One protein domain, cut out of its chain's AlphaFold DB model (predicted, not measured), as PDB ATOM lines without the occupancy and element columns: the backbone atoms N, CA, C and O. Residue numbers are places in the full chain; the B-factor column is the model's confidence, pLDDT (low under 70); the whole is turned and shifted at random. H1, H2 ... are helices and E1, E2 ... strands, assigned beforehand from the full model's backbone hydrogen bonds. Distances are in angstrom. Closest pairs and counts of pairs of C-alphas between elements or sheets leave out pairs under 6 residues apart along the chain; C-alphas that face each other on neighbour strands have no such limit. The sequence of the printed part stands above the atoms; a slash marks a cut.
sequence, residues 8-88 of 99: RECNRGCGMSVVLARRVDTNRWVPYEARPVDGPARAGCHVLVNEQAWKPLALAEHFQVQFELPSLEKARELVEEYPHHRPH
ATOM      1  N   ARG A   8     150.675 132.766 138.861       90.50
ATOM      2  CA  ARG A   8     151.917 132.027 138.608       90.50
ATOM      3  C   ARG A   8     151.855 130.649 139.245       90.50
ATOM      4  O   ARG A   8     151.107 130.447 140.195       90.50
ATOM      5  N   GLU A   9     152.666 129.717 138.776       93.00
ATOM      6  CA  GLU A   9     152.754 128.403 139.408       93.00
ATOM      7  C   GLU A   9     153.397 128.485 140.797       93.00
ATOM      8  O   GLU A   9     154.270 129.317 141.073       93.00
ATOM      9  N   CYS A  10     152.945 127.617 141.700       92.25
ATOM     10  CA  CYS A  10     153.552 127.471 143.009       92.25
ATOM     11  C   CYS A  10     155.000 126.969 142.888       92.25
ATOM     12  O   CYS A  10     155.268 125.916 142.314       92.25
ATOM     13  N   ASN A  11     155.931 127.672 143.533       88.75
ATOM     14  CA  ASN A  11     157.361 127.357 143.498       88.75
ATOM     15  C   ASN A  11     157.761 126.075 144.257       88.75
ATOM     16  O   ASN A  11     158.917 125.673 144.197       88.75
ATOM     17  N   ARG A  12     156.832 125.441 144.982       87.75
ATOM     18  CA  ARG A  12     157.042 124.154 145.663       87.75
ATOM     19  C   ARG A  12     156.674 122.944 144.794       87.75
ATOM     20  O   ARG A  12     156.710 121.827 145.293       87.75
ATOM     21  N   GLY A  13     156.276 123.148 143.534       84.69
ATOM     22  CA  GLY A  13     155.996 122.050 142.599       84.69
ATOM     23  C   GLY A  13     154.704 121.272 142.876       84.69
ATOM     24  O   GLY A  13     154.555 120.154 142.405       84.69
ATOM     25  N   CYS A  14     153.746 121.843 143.616       90.31
ATOM     26  CA  CYS A  14     152.459 121.182 143.896       90.31
ATOM     27  C   CYS A  14     151.428 121.263 142.756       90.31
ATOM     28  O   CYS A  14     150.274 120.898 142.958       90.31
ATOM     29  N   GLY A  15     151.800 121.806 141.593       89.06
ATOM     30  CA  GLY A  15     150.909 121.954 140.437       89.06
ATOM     31  C   GLY A  15     149.801 123.006 140.587       89.06
ATOM     32  O   GLY A  15     149.032 123.216 139.653       89.06
ATOM     33  N   MET A  16     149.700 123.692 141.731       92.00
ATOM     34  CA  MET A  16     148.688 124.731 141.934       92.00
ATOM     35  C   MET A  16     149.152 126.091 141.415       92.00
ATOM     36  O   MET A  16     150.276 126.533 141.667       92.00
ATOM     37  N   SER A  17     148.240 126.784 140.737       94.94
ATOM     38  CA  SER A  17     148.389 128.192 140.383       94.94
ATOM     39  C   SER A  17     148.068 129.081 141.582       94.94
ATOM     40  O   SER A  17     147.025 128.933 142.221       94.94
ATOM     41  N   VAL A  18     148.955 130.028 141.865       95.62
ATOM     42  CA  VAL A  18     148.858 130.956 142.988       95.62
ATOM     43  C   VAL A  18     148.903 132.407 142.531       95.62
ATOM     44  O   VAL A  18     149.447 132.756 141.484       95.62
ATOM     45  N   VAL A  19     148.355 133.268 143.372       95.00
ATOM     46  CA  VAL A  19     148.425 134.717 143.280       95.00
ATOM     47  C   VAL A  19     149.171 135.218 144.509       95.00
ATOM     48  O   VAL A  19     148.843 134.842 145.632       95.00
ATOM     49  N   LEU A  20     150.191 136.052 144.322       94.44
ATOM     50  CA  LEU A  20     150.807 136.738 145.454       94.44
ATOM     51  C   LEU A  20     150.016 137.984 145.816       94.44
ATOM     52  O   LEU A  20     149.675 138.780 144.945       94.44
ATOM     53  N   ALA A  21     149.824 138.187 147.113       95.81
ATOM     54  CA  ALA A  21     149.311 139.436 147.640       95.81
ATOM     55  C   ALA A  21     149.961 139.766 148.985       95.81
ATOM     56  O   ALA A  21     150.335 138.877 149.758       95.81
ATOM     57  N   ARG A  22     150.099 141.058 149.269       96.81
ATOM     58  CA  ARG A  22     150.594 141.573 150.539       96.81
ATOM     59  C   ARG A  22     149.432 141.719 151.509       96.81
ATOM     60  O   ARG A  22     148.498 142.472 151.251       96.81
ATOM     61  N   ARG A  23     149.483 141.022 152.638       96.56
ATOM     62  CA  ARG A  23     148.494 141.202 153.704       96.56
ATOM     63  C   ARG A  23     148.581 142.606 154.277       96.56
ATOM     64  O   ARG A  23     149.667 143.039 154.650       96.56
ATOM     65  N   VAL A  24     147.445 143.282 154.385       96.12
ATOM     66  CA  VAL A  24     147.406 144.667 154.880       96.12
ATOM     67  C   VAL A  24     147.752 144.760 156.365       96.12
ATOM     68  O   VAL A  24     148.446 145.682 156.775       96.12
ATOM     69  N   ASP A  25     147.344 143.775 157.165       93.62
ATOM     70  CA  ASP A  25     147.559 143.771 158.617       93.62
ATOM     71  C   ASP A  25     149.010 143.487 159.037       93.62
ATOM     72  O   ASP A  25     149.459 143.924 160.093       93.62
ATOM     73  N   THR A  26     149.754 142.739 158.223       95.25
ATOM     74  CA  THR A  26     151.087 142.222 158.574       95.25
ATOM     75  C   THR A  26     152.178 142.655 157.599       95.25
ATOM     76  O   THR A  26     153.349 142.366 157.837       95.25
ATOM     77  N   ASN A  27     151.820 143.306 156.488       94.75
ATOM     78  CA  ASN A  27     152.709 143.662 155.376       94.75
ATOM     79  C   ASN A  27     153.497 142.484 154.769       94.75
ATOM     80  O   ASN A  27     154.449 142.689 154.014       94.75
ATOM     81  N   ARG A  28     153.095 141.239 155.049       94.88
ATOM     82  CA  ARG A  28     153.744 140.035 154.518       94.88
ATOM     83  C   ARG A  28     153.168 139.666 153.158       94.88
ATOM     84  O   ARG A  28     151.951 139.621 152.991       94.88
ATOM     85  N   TRP A  29     154.045 139.340 152.212       94.50
ATOM     86  CA  TRP A  29     153.658 138.708 150.952       94.50
ATOM     87  C   TRP A  29     153.327 137.240 151.192       94.50
ATOM     88  O   TRP A  29     154.152 136.485 151.706       94.50
ATOM     89  N   VAL A  30     152.113 136.843 150.828       94.69
ATOM     90  CA  VAL A  30     151.589 135.494 151.043       94.69
ATOM     91  C   VAL A  30     151.026 134.976 149.716       94.69
ATOM     92  O   VAL A  30     150.378 135.741 148.996       94.69
ATOM     93  N   PRO A  31     151.282 133.708 149.347       95.25
ATOM     94  CA  PRO A  31     150.621 133.091 148.208       95.25
ATOM     95  C   PRO A  31     149.176 132.725 148.560       95.25
ATOM     96  O   PRO A  31     148.892 132.215 149.641       95.25
ATOM     97  N   TYR A  32     148.273 132.958 147.622       95.88
ATOM     98  CA  TYR A  32     146.865 132.588 147.678       95.88
ATOM     99  C   TYR A  32     146.535 131.682 146.498       95.88
ATOM    100  O   TYR A  32     147.109 131.847 145.424       95.88
ATOM    101  N   GLU A  33     145.621 130.736 146.673       95.38
ATOM    102  CA  GLU A  33     145.114 129.924 145.567       95.38
ATOM    103  C   GLU A  33     144.480 130.840 144.507       95.38
ATOM    104  O   GLU A  33     143.673 131.719 144.824       95.38
ATOM    105  N   ALA A  34     144.855 130.664 143.236       93.50
ATOM    106  CA  ALA A  34     144.332 131.501 142.154       93.50
ATOM    107  C   ALA A  34     142.832 131.272 141.916       93.50
ATOM    108  O   ALA A  34     142.129 132.175 141.464       93.50
ATOM    109  N   ARG A  35     142.341 130.071 142.238       92.75
ATOM    110  CA  ARG A  35     140.922 129.736 142.164       92.75
ATOM    111  C   ARG A  35     140.181 130.357 143.358       92.75
ATOM    112  O   ARG A  35     140.600 130.135 144.495       92.75
ATOM    113  N   PRO A  36     139.093 131.108 143.126       92.94
ATOM    114  CA  PRO A  36     138.289 131.641 144.213       92.94
ATOM    115  C   PRO A  36     137.495 130.538 144.923       92.94
ATOM    116  O   PRO A  36     137.263 129.454 144.379       92.94
ATOM    117  N   VAL A  37     137.078 130.839 146.148       92.19
ATOM    118  CA  VAL A  37     136.283 129.972 147.013       92.19
ATOM    119  C   VAL A  37     134.873 130.537 147.158       92.19
ATOM    120  O   VAL A  37     134.683 131.705 147.507       92.19
ATOM    121  N   ASP A  38     133.885 129.673 146.956       87.19
ATOM    122  CA  ASP A  38     132.471 130.018 147.053       87.19
ATOM    123  C   ASP A  38     131.804 129.423 148.295       87.19
ATOM    124  O   ASP A  38     132.249 128.423 148.869       87.19
ATOM    125  N   GLY A  39     130.704 130.058 148.707       84.19
ATOM    126  CA  GLY A  39     129.834 129.575 149.773       84.19
ATOM    127  C   GLY A  39     130.522 129.465 151.146       84.19
ATOM    128  O   GLY A  39     131.382 130.282 151.484       84.19
ATOM    129  N   PRO A  40     130.160 128.471 151.976       82.88
ATOM    130  CA  PRO A  40     130.599 128.391 153.374       82.88
ATOM    131  C   PRO A  40     132.108 128.148 153.541       82.88
ATOM    132  O   PRO A  40     132.667 128.405 154.606       82.88
ATOM    133  N   ALA A  41     132.801 127.709 152.487       82.62
ATOM    134  CA  ALA A  41     134.248 127.506 152.503       82.62
ATOM    135  C   ALA A  41     135.056 128.823 152.530       82.62
ATOM    136  O   ALA A  41     136.284 128.776 152.641       82.62
ATOM    137  N   ARG A  42     134.387 129.988 152.464       87.62
ATOM    138  CA  ARG A  42     134.990 131.327 152.583       87.62
ATOM    139  C   ARG A  42     135.577 131.625 153.964       87.62
ATOM    140  O   ARG A  42     136.352 132.573 154.094       87.62
ATOM    141  N   ALA A  43     135.269 130.834 154.993       86.75
ATOM    142  CA  ALA A  43     135.876 131.000 156.311       86.75
ATOM    143  C   ALA A  43     137.420 130.993 156.222       86.75
ATOM    144  O   ALA A  43     138.025 130.085 155.656       86.75
ATOM    145  N   GLY A  44     138.065 132.041 156.749       87.44
ATOM    146  CA  GLY A  44     139.526 132.217 156.691       87.44
ATOM    147  C   GLY A  44     140.090 132.670 155.332       87.44
ATOM    148  O   GLY A  44     141.304 132.871 155.209       87.44
ATOM    149  N   CYS A  45     139.244 132.868 154.318       95.69
ATOM    150  CA  CYS A  45     139.653 133.424 153.030       95.69
ATOM    151  C   CYS A  45     139.855 134.943 153.110       95.69
ATOM    152  O   CYS A  45     139.407 135.613 154.040       95.69
ATOM    153  N   HIS A  46     140.583 135.477 152.134       96.88
ATOM    154  CA  HIS A  46     140.867 136.903 152.005       96.88
ATOM    155  C   HIS A  46     140.370 137.415 150.661       96.88
ATOM    156  O   HIS A  46     140.302 136.662 149.692       96.88
ATOM    157  N   VAL A  47     140.092 138.710 150.594       96.62
ATOM    158  CA  VAL A  47     139.771 139.389 149.339       96.62
ATOM    159  C   VAL A  47     141.036 140.040 148.795       96.62
ATOM    160  O   VAL A  47     141.773 140.695 149.539       96.62
ATOM    161  N   LEU A  48     141.310 139.828 147.507       95.06
ATOM    162  CA  LEU A  48     142.507 140.339 146.842       95.06
ATOM    163  C   LEU A  48     142.161 141.574 146.000       95.06
ATOM    164  O   LEU A  48     141.449 141.474 145.003       95.06
ATOM    165  N   VAL A  49     142.692 142.737 146.379       92.50
ATOM    166  CA  VAL A  49     142.467 144.020 145.691       92.50
ATOM    167  C   VAL A  49     143.811 144.702 145.464       92.50
ATOM    168  O   VAL A  49     144.508 145.003 146.427       92.50
ATOM    169  N   ASN A  50     144.186 144.959 144.206       89.38
ATOM    170  CA  ASN A  50     145.436 145.643 143.834       89.38
ATOM    171  C   ASN A  50     146.675 145.085 144.561       89.38
ATOM    172  O   ASN A  50     147.382 145.819 145.245       89.38
ATOM    173  N   GLU A  51     146.893 143.769 144.458       91.75
ATOM    174  CA  GLU A  51     147.995 143.045 145.123       91.75
ATOM    175  C   GLU A  51     147.965 143.081 146.659       91.75
ATOM    176  O   GLU A  51     148.893 142.602 147.308       91.75
ATOM    177  N   GLN A  52     146.893 143.589 147.267       95.38
ATOM    178  CA  GLN A  52     146.688 143.572 148.709       95.38
ATOM    179  C   GLN A  52     145.682 142.494 149.095       95.38
ATOM    180  O   GLN A  52     144.644 142.337 148.455       95.38
ATOM    181  N   ALA A  53     145.989 141.763 150.160       96.94
ATOM    182  CA  ALA A  53     145.102 140.779 150.753       96.94
ATOM    183  C   ALA A  53     144.458 141.353 152.011       96.94
ATOM    184  O   ALA A  53     145.145 141.706 152.976       96.94
ATOM    185  N   TRP A  54     143.132 141.387 152.007       97.56
ATOM    186  CA  TRP A  54     142.330 141.927 153.089       97.56
ATOM    187  C   TRP A  54     141.522 140.834 153.770       97.56
ATOM    188  O   TRP A  54     140.963 139.951 153.117       97.56
ATOM    189  N   LYS A  55     141.409 140.926 155.096       96.31
ATOM    190  CA  LYS A  55     140.331 140.237 155.810       96.31
ATOM    191  C   LYS A  55     139.003 140.895 155.407       96.31
ATOM    192  O   LYS A  55     138.973 142.125 155.365       96.31
ATOM    193  N   PRO A  56     137.919 140.132 155.169       96.00
ATOM    194  CA  PRO A  56     136.653 140.703 154.706       96.00
ATOM    195  C   PRO A  56     136.127 141.846 155.584       96.00
ATOM    196  O   PRO A  56     135.730 142.882 155.064       96.00
ATOM    197  N   LEU A  57     136.208 141.707 156.914       95.81
ATOM    198  CA  LEU A  57     135.779 142.760 157.843       95.81
ATOM    199  C   LEU A  57     136.605 144.047 157.695       95.81
ATOM    200  O   LEU A  57     136.030 145.117 157.553       95.81
ATOM    201  N   ALA A  58     137.935 143.937 157.654       96.88
ATOM    202  CA  ALA A  58     138.811 145.099 157.499       96.88
ATOM    203  C   ALA A  58     138.613 145.793 156.141       96.88
ATOM    204  O   ALA A  58     138.710 147.013 156.047       96.88
ATOM    205  N   LEU A  59     138.314 145.027 155.084       97.31
ATOM    206  CA  LEU A  59     137.966 145.606 153.787       97.31
ATOM    207  C   LEU A  59     136.619 146.331 153.837       97.31
ATOM    208  O   LEU A  59     136.490 147.396 153.248       97.31
ATOM    209  N   ALA A  60     135.634 145.782 154.549       97.69
ATOM    210  CA  ALA A  60     134.339 146.429 154.719       97.69
ATOM    211  C   ALA A  60     134.472 147.743 155.505       97.69
ATOM    212  O   ALA A  60     133.927 148.755 155.082       97.69
ATOM    213  N   GLU A  61     135.253 147.766 156.587       97.75
ATOM    214  CA  GLU A  61     135.570 148.999 157.325       97.75
ATOM    215  C   GLU A  61     136.272 150.024 156.420       97.75
ATOM    216  O   GLU A  61     135.907 151.200 156.400       97.75
ATOM    217  N   HIS A  62     137.230 149.569 155.604       96.62
ATOM    218  CA  HIS A  62     137.912 150.419 154.632       96.62
ATOM    219  C   HIS A  62     136.945 151.004 153.594       96.62
ATOM    220  O   HIS A  62     136.957 152.210 153.372       96.62
ATOM    221  N   PHE A  63     136.080 150.182 152.995       96.69
ATOM    222  CA  PHE A  63     135.083 150.617 152.014       96.69
ATOM    223  C   PHE A  63     134.035 151.545 152.615       96.69
ATOM    224  O   PHE A  63     133.627 152.494 151.949       96.69
ATOM    225  N   GLN A  64     133.621 151.306 153.862       98.00
ATOM    226  CA  GLN A  64     132.668 152.176 154.539       98.00
ATOM    227  C   GLN A  64     133.206 153.606 154.629       98.00
ATOM    228  O   GLN A  64     132.486 154.544 154.305       98.00
ATOM    229  N   VAL A  65     134.474 153.764 155.017       97.38
ATOM    230  CA  VAL A  65     135.122 155.079 155.098       97.38
ATOM    231  C   VAL A  65     135.436 155.629 153.706       97.38
ATOM    232  O   VAL A  65     135.128 156.779 153.420       97.38
ATOM    233  N   GLN A  66     136.029 154.819 152.827       96.25
ATOM    234  CA  GLN A  66     136.496 155.253 151.509       96.25
ATOM    235  C   GLN A  66     135.355 155.719 150.594       96.25
ATOM    236  O   GLN A  66     135.545 156.653 149.819       96.25
ATOM    237  N   PHE A  67     134.204 155.050 150.648       96.19
ATOM    238  CA  PHE A  67     133.042 155.347 149.806       96.19
ATOM    239  C   PHE A  67     131.899 156.017 150.576       96.19
ATOM    240  O   PHE A  67     130.799 156.113 150.039       96.19
ATOM    241  N   GLU A  68     132.144 156.439 151.822       97.19
ATOM    242  CA  GLU A  68     131.167 157.121 152.684       97.19
ATOM    243  C   GLU A  68     129.825 156.370 152.780       97.19
ATOM    244  O   GLU A  68     128.738 156.946 152.697       97.19
ATOM    245  N   LEU A  69     129.891 155.043 152.925       96.38
ATOM    246  CA  LEU A  69     128.699 154.199 152.944       96.38
ATOM    247  C   LEU A  69     127.913 154.399 154.247       96.38
ATOM    248  O   LEU A  69     128.510 154.510 155.323       96.38
ATOM    249  N   PRO A  70     126.569 154.353 154.188       96.12
ATOM    250  CA  PRO A  70     125.714 154.681 155.328       96.12
ATOM    251  C   PRO A  70     125.844 153.699 156.502       96.12
ATOM    252  O   PRO A  70     125.470 154.031 157.622       96.12
ATOM    253  N   SER A  71     126.356 152.487 156.266       97.31
ATOM    254  CA  SER A  71     126.576 151.484 157.306       97.31
ATOM    255  C   SER A  71     127.676 150.490 156.927       97.31
ATOM    256  O   SER A  71     127.981 150.281 155.747       97.31
ATOM    257  N   LEU A  72     128.231 149.820 157.941       97.38
ATOM    258  CA  LEU A  72     129.174 148.716 157.751       97.38
ATOM    259  C   LEU A  72     128.517 147.531 157.029       97.38
ATOM    260  O   LEU A  72     129.174 146.838 156.261       97.38
ATOM    261  N   GLU A  73     127.220 147.300 157.240       97.38
ATOM    262  CA  GLU A  73     126.474 146.234 156.561       97.38
ATOM    263  C   GLU A  73     126.474 146.439 155.048       97.38
ATOM    264  O   GLU A  73     126.795 145.508 154.309       97.38
ATOM    265  N   LYS A  74     126.250 147.676 154.583       96.94
ATOM    266  CA  LYS A  74     126.292 147.969 153.150       96.94
ATOM    267  C   LYS A  74     127.685 147.763 152.559       96.94
ATOM    268  O   LYS A  74     127.824 147.286 151.435       96.94
ATOM    269  N   ALA A  75     128.724 148.081 153.327       97.31
ATOM    270  CA  ALA A  75     130.097 147.813 152.924       97.31
ATOM    271  C   ALA A  75     130.395 146.305 152.844       97.31
ATOM    272  O   ALA A  75     131.080 145.866 151.923       97.31
ATOM    273  N   ARG A  76     129.851 145.499 153.765       96.50
ATOM    274  CA  ARG A  76     129.989 144.033 153.740       96.50
ATOM    275  C   ARG A  76     129.318 143.424 152.514       96.50
ATOM    276  O   ARG A  76     129.930 142.568 151.889       96.50
ATOM    277  N   GLU A  77     128.132 143.899 152.133       95.50
ATOM    278  CA  GLU A  77     127.469 143.471 150.892       95.50
ATOM    279  C   GLU A  77     128.373 143.680 149.671       95.50
ATOM    280  O   GLU A  77     128.554 142.758 148.883       95.50
ATOM    281  N   LEU A  78     129.010 144.852 149.559       94.62
ATOM    282  CA  LEU A  78     129.951 145.123 148.468       94.62
ATOM    283  C   LEU A  78     131.168 144.196 148.507       94.62
ATOM    284  O   LEU A  78     131.627 143.760 147.459       94.62
ATOM    285  N   VAL A  79     131.706 143.890 149.691       94.88
ATOM    286  CA  VAL A  79     132.846 142.970 149.837       94.88
ATOM    287  C   VAL A  79     132.488 141.543 149.407       94.88
ATOM    288  O   VAL A  79     133.324 140.871 148.803       94.88
ATOM    289  N   GLU A  80     131.263 141.083 149.664       92.50
ATOM    290  CA  GLU A  80     130.801 139.740 149.278       92.50
ATOM    291  C   GLU A  80     130.746 139.523 147.757       92.50
ATOM    292  O   GLU A  80     130.836 138.378 147.300       92.50
ATOM    293  N   GLU A  81     130.656 140.603 146.971       92.38
ATOM    294  CA  GLU A  81     130.729 140.558 145.505       92.38
ATOM    295  C   GLU A  81     132.149 140.274 144.983       92.38
ATOM    296  O   GLU A  81     132.325 139.901 143.819       92.38
ATOM    297  N   TYR A  82     133.179 140.429 145.823       92.50
ATOM    298  CA  TYR A  82     134.560 140.175 145.427       92.50
ATOM    299  C   TYR A  82     134.945 138.697 145.602       92.50
ATOM    300  O   TYR A  82     134.536 138.030 146.561       92.50
ATOM    301  N   PRO A  83     135.799 138.162 144.709       92.75
ATOM    302  CA  PRO A  83     136.292 136.800 144.829       92.75
ATOM    303  C   PRO A  83     137.134 136.631 146.099       92.75
ATOM    304  O   PRO A  83     138.058 137.399 146.380       92.75
ATOM    305  N   HIS A  84     136.814 135.585 146.857       94.69
ATOM    306  CA  HIS A  84     137.527 135.204 148.067       94.69
ATOM    307  C   HIS A  84     138.581 134.153 147.740       94.69
ATOM    308  O   HIS A  84     138.297 133.172 147.061       94.69
ATOM    309  N   HIS A  85     139.791 134.328 148.257       95.88
ATOM    310  CA  HIS A  85     140.919 133.447 147.994       95.88
ATOM    311  C   HIS A  85     141.466 132.850 149.285       95.88
ATOM    312  O   HIS A  85     141.651 133.540 150.295       95.88
ATOM    313  N   ARG A  86     141.769 131.553 149.243       95.50
ATOM    314  CA  ARG A  86     142.386 130.845 150.362       95.50
ATOM    315  C   ARG A  86     143.902 131.065 150.357       95.50
ATOM    316  O   ARG A  86     144.507 131.012 149.286       95.50
ATOM    317  N   PRO A  87     144.542 131.291 151.518       94.81
ATOM    318  CA  PRO A  87     145.995 131.219 151.616       94.81
ATOM    319  C   PRO A  87     146.506 129.853 151.146       94.81
ATOM    320  O   PRO A  87     146.040 128.819 151.617       94.81
ATOM    321  N   HIS A  88     147.482 129.854 150.246       94.62
ATOM    322  CA  HIS A  88     148.113 128.638 149.746       94.62
ATOM    323  C   HIS A  88     149.157 128.154 150.756       94.62
ATOM    324  O   HIS A  88     150.188 128.800 150.951       94.62
TER     325      HIS A  88
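This is residues 8 to 88 of the 99 residues of an uncharacterized protein of Nocardioides simplex (UniProt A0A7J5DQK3). A small four-stranded sheet, strongly twisted and curled like part of a barrel, has a steeply crossed pair of helices, H2 and H3, at one end of the long axis and the loop of residues 10 to 16 at the other. The last residues run back beside E3, and H1 lies off to one side. The 81 printed residues hold E1 E2 H1 E3 E4 H2 H3 in chain order; the mixed sheet runs E2 E1 E4 E3, and the class is mixed, helices and strands. The whole is compact, with a radius of gyration of the C-alphas of 13.4 A, yet elongated, spanning 46 by 27 by 16 A.

E1, residues 17 to 23, starts at C-alpha 17 (148.389, 128.192, 140.383) and is 18.6 A long. E2 is residues 29 to 33, 13.4 A; H1 39 to 42; E3 46 to 49; E4 52 to 54; H2 56 to 66, 14.9 A. H3, residues 72 to 80, 12.5 A, ends at C-alpha 80 (130.801, 139.740, 149.278).

E1 and E2 form an antiparallel hairpin, with N 19 and O 32 2.8 A apart. E1 and E4 are parallel, N 53 to O 22 at 2.8 A. E3 and E4 form a hairpin, N 47 to O 54 at 2.9 A. E2, H1 and E3 make a split strand-helix-strand unit, two strands that follow each other among the strands of one sheet with a helix between them along the chain, and with E1 and E4 between them in the sheet; its crossover is right-handed. H1 is not on the sheet. H2 is on it, over E4, at a height of 10.8 A. H2 and H3 touch, closest at the C-alphas of Ala 60 and Ala 75, 4.8 A, a steep tilt of 62 degrees, opposite ways. Every O i to N i+4 pair in H2 and H3 is within hydrogen-bond range; H1 is too short for one. Residues 84 to 85 pair antiparallel with residues 46 to 47 of E3.

The C-alphas farthest apart, Gly 13 and Pro 70, are 46.3 A apart. The printed part has no cut, each link between named elements is tight, and no printed residue is under 70.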